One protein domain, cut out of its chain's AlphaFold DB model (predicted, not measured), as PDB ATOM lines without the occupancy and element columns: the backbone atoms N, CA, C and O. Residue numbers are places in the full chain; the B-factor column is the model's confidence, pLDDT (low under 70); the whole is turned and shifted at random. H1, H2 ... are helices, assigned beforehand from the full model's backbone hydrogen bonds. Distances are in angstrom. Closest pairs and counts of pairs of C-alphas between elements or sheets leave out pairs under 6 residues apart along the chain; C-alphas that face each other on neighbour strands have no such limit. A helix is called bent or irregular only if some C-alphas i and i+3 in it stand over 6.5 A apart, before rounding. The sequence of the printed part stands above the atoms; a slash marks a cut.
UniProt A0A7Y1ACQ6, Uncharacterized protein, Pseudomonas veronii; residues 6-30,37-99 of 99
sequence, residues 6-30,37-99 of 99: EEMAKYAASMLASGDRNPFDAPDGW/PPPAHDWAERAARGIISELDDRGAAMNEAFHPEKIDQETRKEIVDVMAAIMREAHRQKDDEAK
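Overview. This is residues 6 to 30 and 37 to 99 of the 99 residues of an uncharacterized protein of Pseudomonas veronii (UniProt A0A7Y1ACQ6). Helix H2 lies in the middle, crossed by H1 and, near its beginning, by the long H4, while the short H3 folds back at its other end as a small hairpin. H4 makes the long side of the model, and its residues 92 to 97, with residues 98 and 99, stick out from the body. The printed part has 88 residues, with four named helices in the order H1, H2, H3, H4 and no named strand, and its class is all helix. It is compact, with a radius of gyration of the C-alphas of 13.8 A and spans of 45 by 31 by 24 A.

Along the chain. H1 is residues 6 to 21, 22.6 A long, beginning at C-alpha 6 (3.725, 2.008, 79.523). H2 is residues 43 to 57, 20.9 A long. H3 is residues 60 to 66, 10.3 A long, and is irregular, but only just: C-alphas 61 and 64 are 6.9 A apart. H4 is residues 73 to 97, 36.6 A long, from C-alpha 73 (-30.667, -4.693, 81.676) to C-alpha 97 (-9.867, 24.817, 75.532).

Arrangement. H2 is the hub, touching the three other helices. H1 and H2 touch, about perpendicular at 82 degrees, their closest C-alphas those of Leu 16 and Gly 50, 4.2 A apart. Residues 44 to 49 of H2 touch residues 80 to 88 of H4 at a steep tilt of 58 degrees, opposite ways, closest at the C-alphas of Ala 44 and Ala 84, 4.7 A. H2, with residues 52 to 56, touches H3 in a helical hairpin, opposite ways at 37 degrees, a tilt only just steep; the closest C-alphas, of Asp 56 and Asn 63, are 5.5 A apart. H1 is apart from H3 and H4, and H3 is apart from H4. Every O i to N i+4 pair is within hydrogen-bond range in H1, H2 and H4; in H3 0 of 3 are, beside 2 of 4 O i to N i+3 pairs.

Size, cuts and confidence. The C-alphas of Gly 29 and Lys 99, the two farthest apart, are 46.3 A apart. Residues 31 to 36, in the link from H1 to H2, are not printed, and C-alphas 30 and 37 are 7.4 A apart across this cut. The link from H2 to H3 is tight and that from H3 to H4 short. Mean pLDDT of the printed part is 89.4, with residues 59 to 66 and 99 under 70.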
ATOM      1  N   GLU A   6       3.835   3.111  80.483       91.69
ATOM      2  CA  GLU A   6       3.725   2.008  79.523       91.69
ATOM      3  C   GLU A   6       2.876   0.858  80.087       91.69
ATOM      4  O   GLU A   6       2.008   0.314  79.403       91.69
ATOM      5  N   GLU A   7       3.079   0.517  81.359       93.00
ATOM      6  CA  GLU A   7       2.270  -0.470  82.076       93.00
ATOM      7  C   GLU A   7       0.810  -0.023  82.184       93.00
ATOM      8  O   GLU A   7      -0.093  -0.831  81.976       93.00
ATOM      9  N   MET A   8       0.565   1.263  82.449       92.69
ATOM     10  CA  MET A   8      -0.786   1.822  82.486       92.69
ATOM     11  C   MET A   8      -1.473   1.779  81.123       92.69
ATOM     12  O   MET A   8      -2.655   1.455  81.058       92.69
ATOM     13  N   ALA A   9      -0.750   2.049  80.034       93.81
ATOM     14  CA  ALA A   9      -1.305   1.954  78.687       93.81
ATOM     15  C   ALA A   9      -1.674   0.507  78.321       93.81
ATOM     16  O   ALA A   9      -2.771   0.257  77.821       93.81
ATOM     17  N   LYS A  10      -0.796  -0.461  78.623       95.31
ATOM     18  CA  LYS A  10      -1.080  -1.895  78.427       95.31
ATOM     19  C   LYS A  10      -2.276  -2.348  79.257       95.31
ATOM     20  O   LYS A  10      -3.131  -3.076  78.762       95.31
ATOM     21  N   TYR A  11      -2.352  -1.884  80.499       93.62
ATOM     22  CA  TYR A  11      -3.468  -2.173  81.383       93.62
ATOM     23  C   TYR A  11      -4.789  -1.615  80.850       93.62
ATOM     24  O   TYR A  11      -5.759  -2.357  80.725       93.62
ATOM     25  N   ALA A  12      -4.812  -0.341  80.449       95.31
ATOM     26  CA  ALA A  12      -5.989   0.277  79.848       95.31
ATOM     27  C   ALA A  12      -6.434  -0.478  78.586       95.31
ATOM     28  O   ALA A  12      -7.615  -0.773  78.436       95.31
ATOM     29  N   ALA A  13      -5.498  -0.870  77.715       96.56
ATOM     30  CA  ALA A  13      -5.811  -1.680  76.540       96.56
ATOM     31  C   ALA A  13      -6.431  -3.040  76.908       96.56
ATOM     32  O   ALA A  13      -7.376  -3.473  76.247       96.56
ATOM     33  N   SER A  14      -5.946  -3.685  77.974       95.50
ATOM     34  CA  SER A  14      -6.543  -4.920  78.492       95.50
ATOM     35  C   SER A  14      -7.971  -4.698  78.981       95.50
ATOM     36  O   SER A  14      -8.830  -5.524  78.698       95.50
ATOM     37  N   MET A  15      -8.239  -3.592  79.676       95.88
ATOM     38  CA  MET A  15      -9.578  -3.279  80.181       95.88
ATOM     39  C   MET A  15     -10.559  -2.968  79.050       95.88
ATOM     40  O   MET A  15     -11.672  -3.484  79.058       95.88
ATOM     41  N   LEU A  16     -10.133  -2.227  78.020       97.12
ATOM     42  CA  LEU A  16     -10.948  -2.024  76.816       97.12
ATOM     43  C   LEU A  16     -11.275  -3.363  76.137       97.12
ATOM     44  O   LEU A  16     -12.421  -3.603  75.780       97.12
ATOM     45  N   ALA A  17     -10.290  -4.257  75.998       96.44
ATOM     46  CA  ALA A  17     -10.507  -5.575  75.406       96.44
ATOM     47  C   ALA A  17     -11.425  -6.471  76.259       96.44
ATOM     48  O   ALA A  17     -12.200  -7.250  75.704       96.44
ATOM     49  N   SER A  18     -11.347  -6.377  77.589       93.94
ATOM     50  CA  SER A  18     -12.268  -7.069  78.496       93.94
ATOM     51  C   SER A  18     -13.693  -6.538  78.362       93.94
ATOM     52  O   SER A  18     -14.608  -7.344  78.226       93.94
ATOM     53  N   GLY A  19     -13.877  -5.215  78.305       94.12
ATOM     54  CA  GLY A  19     -15.192  -4.591  78.132       94.12
ATOM     55  C   GLY A  19     -15.813  -4.853  76.759       94.12
ATOM     56  O   GLY A  19     -17.026  -4.995  76.652       94.12
ATOM     57  N   ASP A  20     -14.987  -4.987  75.718       95.44
ATOM     58  CA  ASP A  20     -15.425  -5.432  74.388       95.44
ATOM     59  C   ASP A  20     -15.876  -6.906  74.411       95.44
ATOM     60  O   ASP A  20     -16.822  -7.280  73.721       95.44
ATOM     61  N   ARG A  21     -15.195  -7.758  75.195       92.56
ATOM     62  CA  ARG A  21     -15.493  -9.195  75.289       92.56
ATOM     63  C   ARG A  21     -16.707  -9.487  76.161       92.56
ATOM     64  O   ARG A  21     -17.474 -10.373  75.812       92.56
ATOM     65  N   ASN A  22     -16.860  -8.765  77.268       91.12
ATOM     66  CA  ASN A  22     -17.915  -8.956  78.257       91.12
ATOM     67  C   ASN A  22     -18.624  -7.616  78.537       91.12
ATOM     68  O   ASN A  22     -18.391  -7.009  79.586       91.12
ATOM     69  N   PRO A  23     -19.458  -7.110  77.609       93.50
ATOM     70  CA  PRO A  23     -20.130  -5.832  77.797       93.50
ATOM     71  C   PRO A  23     -21.131  -5.892  78.952       93.50
ATOM     72  O   PRO A  23     -22.022  -6.739  78.970       93.50
ATOM     73  N   PHE A  24     -21.018  -4.963  79.898       91.62
ATOM     74  CA  PHE A  24     -21.928  -4.865  81.045       91.62
ATOM     75  C   PHE A  24     -23.388  -4.611  80.625       91.62
ATOM     76  O   PHE A  24     -24.327  -5.119  81.231       91.62
ATOM     77  N   ASP A  25     -23.581  -3.863  79.544       93.81
ATOM     78  CA  ASP A  25     -24.862  -3.511  78.927       93.81
ATOM     79  C   ASP A  25     -25.364  -4.546  77.902       93.81
ATOM     80  O   ASP A  25     -26.361  -4.303  77.210       93.81
ATOM     81  N   ALA A  26     -24.699  -5.702  77.792       92.75
ATOM     82  CA  ALA A  26     -25.149  -6.771  76.912       92.75
ATOM     83  C   ALA A  26     -26.577  -7.233  77.279       92.75
ATOM     84  O   ALA A  26     -26.947  -7.234  78.464       92.75
ATOM     85  N   PRO A  27     -27.383  -7.644  76.279       90.38
ATOM     86  CA  PRO A  27     -28.693  -8.222  76.528       90.38
ATOM     87  C   PRO A  27     -28.631  -9.448  77.443       90.38
ATOM     88  O   PRO A  27     -27.684 -10.236  77.368       90.38
ATOM     89  N   ASP A  28     -29.666  -9.643  78.259       86.81
ATOM     90  CA  ASP A  28     -29.781 -10.840  79.093       86.81
ATOM     91  C   ASP A  28     -29.754 -12.109  78.216       86.81
ATOM     92  O   ASP A  28     -30.379 -12.170  77.155       86.81
ATOM     93  N   GLY A  29     -28.993 -13.123  78.644       81.62
ATOM     94  CA  GLY A  29     -28.826 -14.391  77.917       81.62
ATOM     95  C   GLY A  29     -27.833 -14.358  76.746       81.62
ATOM     96  O   GLY A  29     -27.642 -15.378  76.087       81.62
ATOM     97  N   TRP A  30     -27.161 -13.229  76.481       83.00
ATOM     98  CA  TRP A  30     -26.172 -13.134  75.400       83.00
ATOM     99  C   TRP A  30     -25.033 -14.169  75.533       83.00
ATOM    100  O   TRP A  30     -24.720 -14.864  74.563       83.00
ATOM    101  N   PRO A  37     -20.360 -10.562  71.122       89.00
ATOM    102  CA  PRO A  37     -20.803  -9.452  71.962       89.00
ATOM    103  C   PRO A  37     -21.307  -8.291  71.107       89.00
ATOM    104  O   PRO A  37     -20.768  -8.062  70.017       89.00
ATOM    105  N   PRO A  38     -22.324  -7.544  71.576       91.12
ATOM    106  CA  PRO A  38     -22.755  -6.343  70.882       91.12
ATOM    107  C   PRO A  38     -21.568  -5.372  70.776       91.12
ATOM    108  O   PRO A  38     -20.936  -5.066  71.793       91.12
ATOM    109  N   PRO A  39     -21.224  -4.891  69.570       93.94
ATOM    110  CA  PRO A  39     -20.143  -3.928  69.421       93.94
ATOM    111  C   PRO A  39     -20.518  -2.611  70.108       93.94
ATOM    112  O   PRO A  39     -21.688  -2.236  70.133       93.94
ATOM    113  N   ALA A  40     -19.525  -1.898  70.639       96.75
ATOM    114  CA  ALA A  40     -19.741  -0.539  71.127       96.75
ATOM    115  C   ALA A  40     -20.079   0.390  69.950       96.75
ATOM    116  O   ALA A  40     -19.480   0.263  68.877       96.75
ATOM    117  N   HIS A  41     -20.997   1.338  70.141       96.12
ATOM    118  CA  HIS A  41     -21.386   2.274  69.085       96.12
ATOM    119  C   HIS A  41     -20.258   3.265  68.765       96.12
ATOM    120  O   HIS A  41     -20.064   3.625  67.602       96.12
ATOM    121  N   ASP A  42     -19.499   3.700  69.777       97.69
ATOM    122  CA  ASP A  42     -18.354   4.595  69.605       97.69
ATOM    123  C   ASP A  42     -17.249   4.412  70.663       97.69
ATOM    124  O   ASP A  42     -17.273   3.516  71.511       97.69
ATOM    125  N   TRP A  43     -16.230   5.273  70.587       97.94
ATOM    126  CA  TRP A  43     -15.067   5.239  71.473       97.94
ATOM    127  C   TRP A  43     -15.416   5.506  72.943       97.94
ATOM    128  O   TRP A  43     -14.707   5.015  73.822       97.94
ATOM    129  N   ALA A  44     -16.472   6.276  73.212       98.31
ATOM    130  CA  ALA A  44     -16.854   6.665  74.562       98.31
ATOM    131  C   ALA A  44     -17.574   5.514  75.262       98.31
ATOM    132  O   ALA A  44     -17.247   5.178  76.394       98.31
ATOM    133  N   GLU A  45     -18.482   4.840  74.558       98.38
ATOM    134  CA  GLU A  45     -19.104   3.614  75.061       98.38
ATOM    135  C   GLU A  45     -18.069   2.508  75.282       98.38
ATOM    136  O   GLU A  45     -18.047   1.866  76.332       98.38
ATOM    137  N   ARG A  46     -17.139   2.338  74.336       98.06
ATOM    138  CA  ARG A  46     -16.026   1.395  74.486       98.06
ATOM    139  C   ARG A  46     -15.184   1.688  75.732       98.06
ATOM    140  O   ARG A  46     -14.792   0.772  76.455       98.06
ATOM    141  N   ALA A  47     -14.907   2.962  75.997       98.06
ATOM    142  CA  ALA A  47     -14.192   3.378  77.195       98.06
ATOM    143  C   ALA A  47     -15.008   3.129  78.474       98.06
ATOM    144  O   ALA A  47     -14.449   2.626  79.447       98.06
ATOM    145  N   ALA A  48     -16.315   3.408  78.469       97.56
ATOM    146  CA  ALA A  48     -17.207   3.127  79.594       97.56
ATOM    147  C   ALA A  48     -17.216   1.633  79.955       97.56
ATOM    148  O   ALA A  48     -16.987   1.280  81.113       97.56
ATOM    149  N   ARG A  49     -17.362   0.747  78.959       96.25
ATOM    150  CA  ARG A  49     -17.282  -0.710  79.155       96.25
ATOM    151  C   ARG A  49     -15.949  -1.135  79.772       96.25
ATOM    152  O   ARG A  49     -15.939  -1.930  80.707       96.25
ATOM    153  N   GLY A  50     -14.833  -0.564  79.313       95.75
ATOM    154  CA  GLY A  50     -13.515  -0.844  79.890       95.75
ATOM    155  C   GLY A  50     -13.354  -0.364  81.337       95.75
ATOM    156  O   GLY A  50     -12.744  -1.062  82.143       95.75
ATOM    157  N   ILE A  51     -13.924   0.788  81.704       94.25
ATOM    158  CA  ILE A  51     -13.937   1.247  83.104       94.25
ATOM    159  C   ILE A  51     -14.729   0.282  83.978       94.25
ATOM    160  O   ILE A  51     -14.281  -0.047  85.071       94.25
ATOM    161  N   ILE A  52     -15.880  -0.197  83.513       92.31
ATOM    162  CA  ILE A  52     -16.673  -1.155  84.287       92.31
ATOM    163  C   ILE A  52     -15.918  -2.480  84.438       92.31
ATOM    164  O   ILE A  52     -15.864  -3.004  85.546       92.31
ATOM    165  N   SER A  53     -15.244  -2.972  83.392       90.94
ATOM    166  CA  SER A  53     -14.368  -4.149  83.511       90.94
ATOM    167  C   SER A  53     -13.253  -3.964  84.542       90.94
ATOM    168  O   SER A  53     -12.923  -4.903  85.253       90.94
ATOM    169  N   GLU A  54     -12.693  -2.759  84.656       90.56
ATOM    170  CA  GLU A  54     -11.725  -2.436  85.709       90.56
ATOM    171  C   GLU A  54     -12.348  -2.471  87.112       90.56
ATOM    172  O   GLU A  54     -11.695  -2.865  88.077       90.56
ATOM    173  N   LEU A  55     -13.595  -2.022  87.255       87.69
ATOM    174  CA  LEU A  55     -14.295  -2.051  88.540       87.69
ATOM    175  C   LEU A  55     -14.649  -3.484  88.957       87.69
ATOM    176  O   LEU A  55     -14.548  -3.796  90.143       87.69
ATOM    177  N   ASP A  56     -14.982  -4.340  87.991       81.00
ATOM    178  CA  ASP A  56     -15.209  -5.777  88.176       81.00
ATOM    179  C   ASP A  56     -13.902  -6.515  88.551       81.00
ATOM    180  O   ASP A  56     -13.845  -7.249  89.539       81.00
ATOM    181  N   ASP A  57     -12.784  -6.224  87.868       77.69
ATOM    182  CA  ASP A  57     -11.472  -6.854  88.135       77.69
ATOM    183  C   ASP A  57     -10.912  -6.529  89.536       77.69
ATOM    184  O   ASP A  57     -10.135  -7.294  90.115       77.69
ATOM    185  N   ARG A  58     -11.345  -5.417  90.150       70.38
ATOM    186  CA  ARG A  58     -10.951  -5.032  91.521       70.38
ATOM    187  C   ARG A  58     -11.532  -5.934  92.619       70.38
ATOM    188  O   ARG A  58     -11.177  -5.760  93.791       70.38
ATOM    189  N   GLY A  59     -12.354  -6.921  92.265       60.59
ATOM    190  CA  GLY A  59     -12.755  -8.029  93.128       60.59
ATOM    191  C   GLY A  59     -13.897  -7.716  94.101       60.59
ATOM    192  O   GLY A  59     -14.644  -6.750  93.955       60.59
ATOM    193  N   ALA A  60     -14.027  -8.557  95.137       54.62
ATOM    194  CA  ALA A  60     -15.205  -8.679  96.013       54.62
ATOM    195  C   ALA A  60     -15.779  -7.361  96.587       54.62
ATOM    196  O   ALA A  60     -16.982  -7.277  96.813       54.62
ATOM    197  N   ALA A  61     -14.942  -6.342  96.823       58.09
ATOM    198  CA  ALA A  61     -15.363  -5.075  97.430       58.09
ATOM    199  C   ALA A  61     -16.137  -4.145  96.475       58.09
ATOM    200  O   ALA A  61     -16.887  -3.296  96.949       58.09
ATOM    201  N   MET A  62     -15.954  -4.287  95.156       58.25
ATOM    202  CA  MET A  62     -16.722  -3.558  94.132       58.25
ATOM    203  C   MET A  62     -17.609  -4.478  93.285       58.25
ATOM    204  O   MET A  62     -18.585  -3.996  92.713       58.25
ATOM    205  N   ASN A  63     -17.351  -5.792  93.308       59.38
ATOM    206  CA  ASN A  63     -18.174  -6.824  92.674       59.38
ATOM    207  C   ASN A  63     -19.667  -6.659  92.968       59.38
ATOM    208  O   ASN A  63     -20.480  -6.663  92.053       59.38
ATOM    209  N   GLU A  64     -20.081  -6.454  94.223       64.06
ATOM    210  CA  GLU A  64     -21.522  -6.434  94.517       64.06
ATOM    211  C   GLU A  64     -22.316  -5.359  93.759       64.06
ATOM    212  O   GLU A  64     -23.507  -5.567  93.532       64.06
ATOM    213  N   ALA A  65     -21.669  -4.267  93.337       66.38
ATOM    214  CA  ALA A  65     -22.300  -3.144  92.649       66.38
ATOM    215  C   ALA A  65     -22.260  -3.231  91.111       66.38
ATOM    216  O   ALA A  65     -22.988  -2.484  90.468       66.38
ATOM    217  N   PHE A  66     -21.432  -4.099  90.519       66.94
ATOM    218  CA  PHE A  66     -21.258  -4.192  89.056       66.94
ATOM    219  C   PHE A  66     -21.458  -5.602  88.497       66.94
ATOM    220  O   PHE A  66     -21.168  -5.858  87.333       66.94
ATOM    221  N   HIS A  67     -22.019  -6.501  89.298       74.00
ATOM    222  CA  HIS A  67     -22.496  -7.798  88.837       74.00
ATOM    223  C   HIS A  67     -23.723  -7.625  87.918       74.00
ATOM    224  O   HIS A  67     -24.776  -7.177  88.397       74.00
ATOM    225  N   PRO A  68     -23.627  -7.968  86.616       70.38
ATOM    226  CA  PRO A  68     -24.706  -7.745  85.661       70.38
ATOM    227  C   PRO A  68     -26.017  -8.425  86.063       70.38
ATOM    228  O   PRO A  68     -27.088  -7.900  85.799       70.38
ATOM    229  N   GLU A  69     -25.960  -9.567  86.745       77.56
ATOM    230  CA  GLU A  69     -27.138 -10.320  87.177       77.56
ATOM    231  C   GLU A  69     -27.909  -9.673  88.339       77.56
ATOM    232  O   GLU A  69     -29.031 -10.079  88.636       77.56
ATOM    233  N   LYS A  70     -27.317  -8.681  89.017       82.56
ATOM    234  CA  LYS A  70     -27.949  -7.954  90.132       82.56
ATOM    235  C   LYS A  70     -28.627  -6.657  89.701       82.56
ATOM    236  O   LYS A  70     -29.355  -6.064  90.494       82.56
ATOM    237  N   ILE A  71     -28.367  -6.211  88.476       86.75
ATOM    238  CA  ILE A  71     -28.852  -4.951  87.920       86.75
ATOM    239  C   ILE A  71     -29.627  -5.293  86.657       86.75
ATOM    240  O   ILE A  71     -29.103  -5.983  85.789       86.75
ATOM    241  N   ASP A  72     -30.869  -4.838  86.539       91.12
ATOM    242  CA  ASP A  72     -31.658  -5.107  85.343       91.12
ATOM    243  C   ASP A  72     -31.017  -4.480  84.093       91.12
ATOM    244  O   ASP A  72     -30.289  -3.486  84.155       91.12
ATOM    245  N   GLN A  73     -31.291  -5.078  82.936       91.50
ATOM    246  CA  GLN A  73     -30.667  -4.693  81.676       91.50
ATOM    247  C   GLN A  73     -30.877  -3.212  81.309       91.50
ATOM    248  O   GLN A  73     -29.988  -2.623  80.695       91.50
ATOM    249  N   GLU A  74     -32.025  -2.606  81.639       94.19
ATOM    250  CA  GLU A  74     -32.262  -1.183  81.353       94.19
ATOM    251  C   GLU A  74     -31.340  -0.305  82.195       94.19
ATOM    252  O   GLU A  74     -30.639   0.544  81.642       94.19
ATOM    253  N   THR A  75     -31.238  -0.584  83.494       94.06
ATOM    254  CA  THR A  75     -30.320   0.131  84.387       94.06
ATOM    255  C   THR A  75     -28.857  -0.049  83.960       94.06
ATOM    256  O   THR A  75     -28.081   0.910  83.988       94.06
ATOM    257  N   ARG A  76     -28.447  -1.244  83.501       93.56
ATOM    258  CA  ARG A  76     -27.069  -1.459  83.003       93.56
ATOM    259  C   ARG A  76     -26.751  -0.599  81.782       93.56
ATOM    260  O   ARG A  76     -25.668  -0.016  81.711       93.56
ATOM    261  N   LYS A  77     -27.700  -0.500  80.845       95.19
ATOM    262  CA  LYS A  77     -27.585   0.363  79.662       95.19
ATOM    263  C   LYS A  77     -27.498   1.830  80.053       95.19
ATOM    264  O   LYS A  77     -26.587   2.512  79.597       95.19
ATOM    265  N   GLU A  78     -28.368   2.289  80.951       96.38
ATOM    266  CA  GLU A  78     -28.358   3.676  81.423       96.38
ATOM    267  C   GLU A  78     -27.008   4.052  82.056       96.38
ATOM    268  O   GLU A  78     -26.464   5.116  81.763       96.38
ATOM    269  N   ILE A  79     -26.413   3.164  82.860       94.31
ATOM    270  CA  ILE A  79     -25.083   3.387  83.449       94.31
ATOM    271  C   ILE A  79     -24.022   3.596  82.358       94.31
ATOM    272  O   ILE A  79     -23.244   4.554  82.430       94.31
ATOM    273  N   VAL A  80     -23.985   2.725  81.343       96.38
ATOM    274  CA  VAL A  80     -23.021   2.830  80.233       96.38
ATOM    275  C   VAL A  80     -23.267   4.096  79.410       96.38
ATOM    276  O   VAL A  80     -22.312   4.818  79.111       96.38
ATOM    277  N   ASP A  81     -24.525   4.415  79.108       97.56
ATOM    278  CA  ASP A  81     -24.911   5.600  78.341       97.56
ATOM    279  C   ASP A  81     -24.511   6.896  79.054       97.56
ATOM    280  O   ASP A  81     -23.928   7.795  78.437       97.56
ATOM    281  N   VAL A  82     -24.756   6.985  80.365       98.38
ATOM    282  CA  VAL A  82     -24.366   8.138  81.186       98.38
ATOM    283  C   VAL A  82     -22.844   8.284  81.227       98.38
ATOM    284  O   VAL A  82     -22.330   9.385  81.007       98.38
ATOM    285  N   MET A  83     -22.099   7.195  81.448       97.75
ATOM    286  CA  MET A  83     -20.630   7.233  81.421       97.75
ATOM    287  C   MET A  83     -20.100   7.701  80.060       97.75
ATOM    288  O   MET A  83     -19.234   8.578  80.002       97.75
ATOM    289  N   ALA A  84     -20.643   7.166  78.965       98.44
ATOM    290  CA  ALA A  84     -20.252   7.550  77.615       98.44
ATOM    291  C   ALA A  84     -20.575   9.027  77.329       98.44
ATOM    292  O   ALA A  84     -19.751   9.747  76.762       98.44
ATOM    293  N   ALA A  85     -21.743   9.519  77.754       98.50
ATOM    294  CA  ALA A  85     -22.120  10.924  77.613       98.50
ATOM    295  C   ALA A  85     -21.147  11.863  78.347       98.50
ATOM    296  O   ALA A  85     -20.701  12.854  77.766       98.50
ATOM    297  N   ILE A  86     -20.750  11.517  79.577       98.62
ATOM    298  CA  ILE A  86     -19.758  12.276  80.355       98.62
ATOM    299  C   ILE A  86     -18.409  12.324  79.626       98.62
ATOM    300  O   ILE A  86     -17.797  13.387  79.528       98.62
ATOM    301  N   MET A  87     -17.944  11.197  79.079       98.25
ATOM    302  CA  MET A  87     -16.678  11.140  78.340       98.25
ATOM    303  C   MET A  87     -16.696  12.008  77.081       98.25
ATOM    304  O   MET A  87     -15.730  12.731  76.825       98.25
ATOM    305  N   ARG A  88     -17.789  11.969  76.308       98.31
ATOM    306  CA  ARG A  88     -17.957  12.824  75.122       98.31
ATOM    307  C   ARG A  88     -17.917  14.302  75.499       98.31
ATOM    308  O   ARG A  88     -17.237  15.079  74.834       98.31
ATOM    309  N   GLU A  89     -18.598  14.677  76.576       98.38
ATOM    310  CA  GLU A  89     -18.624  16.057  77.057       98.38
ATOM    311  C   GLU A  89     -17.243  16.525  77.537       98.38
ATOM    312  O   GLU A  89     -16.800  17.613  77.171       98.38
ATOM    313  N   ALA A  90     -16.510  15.680  78.266       97.88
ATOM    314  CA  ALA A  90     -15.135  15.976  78.664       97.88
ATOM    315  C   ALA A  90     -14.209  16.162  77.446       97.88
ATOM    316  O   ALA A  90     -13.383  17.075  77.427       97.88
ATOM    317  N   HIS A  91     -14.361  15.332  76.409       96.62
ATOM    318  CA  HIS A  91     -13.603  15.481  75.166       96.62
ATOM    319  C   HIS A  91     -13.945  16.789  74.442       96.62
ATOM    320  O   HIS A  91     -13.040  17.496  74.005       96.62
ATOM    321  N   ARG A  92     -15.233  17.148  74.357       97.50
ATOM    322  CA  ARG A  92     -15.681  18.406  73.746       97.50
ATOM    323  C   ARG A  92     -15.083  19.623  74.456       97.50
ATOM    324  O   ARG A  92     -14.573  20.514  73.788       97.50
ATOM    325  N   GLN A  93     -15.117  19.653  75.791       97.25
ATOM    326  CA  GLN A  93     -14.542  20.753  76.576       97.25
ATOM    327  C   GLN A  93     -13.031  20.881  76.356       97.25
ATOM    328  O   GLN A  93     -12.547  21.982  76.105       97.25
ATOM    329  N   LYS A  94     -12.298  19.760  76.358       96.44
ATOM    330  CA  LYS A  94     -10.859  19.740  76.052       96.44
ATOM    331  C   LYS A  94     -10.552  20.315  74.662       96.44
ATOM    332  O   LYS A  94      -9.588  21.060  74.509       96.44
ATOM    333  N   ASP A  95     -11.347  19.961  73.652       94.31
ATOM    334  CA  ASP A  95     -11.166  20.475  72.290       94.31
ATOM    335  C   ASP A  95     -11.493  21.973  72.181       94.31
ATOM    336  O   ASP A  95     -10.927  22.660  71.333       94.31
ATOM    337  N   ASP A  96     -12.397  22.486  73.019       93.19
ATOM    338  CA  ASP A  96     -12.734  23.910  73.077       93.19
ATOM    339  C   ASP A  96     -11.669  24.737  73.819       93.19
ATOM    340  O   ASP A  96     -11.398  25.859  73.406       93.19
ATOM    341  N   GLU A  97     -11.014  24.187  74.847       86.94
ATOM    342  CA  GLU A  97      -9.867  24.817  75.532       86.94
ATOM    343  C   GLU A  97      -8.608  24.913  74.655       86.94
ATOM    344  O   GLU A  97      -7.724  25.731  74.913       86.94
ATOM    345  N   ALA A  98      -8.502  24.062  73.633       77.75
ATOM    346  CA  ALA A  98      -7.372  24.028  72.708       77.75
ATOM    347  C   ALA A  98      -7.502  25.010  71.521       77.75
ATOM    348  O   ALA A  98      -6.582  25.076  70.701       77.75
ATOM    349  N   LYS A  99      -8.630  25.725  71.406       67.19
ATOM    350  CA  LYS A  99      -8.906  26.739  70.370       67.19
ATOM    351  C   LYS A  99      -8.558  28.140  70.860       67.19
ATOM    352  O   LYS A  99      -8.064  28.920  70.015       67.19
TER     353      LYS A  99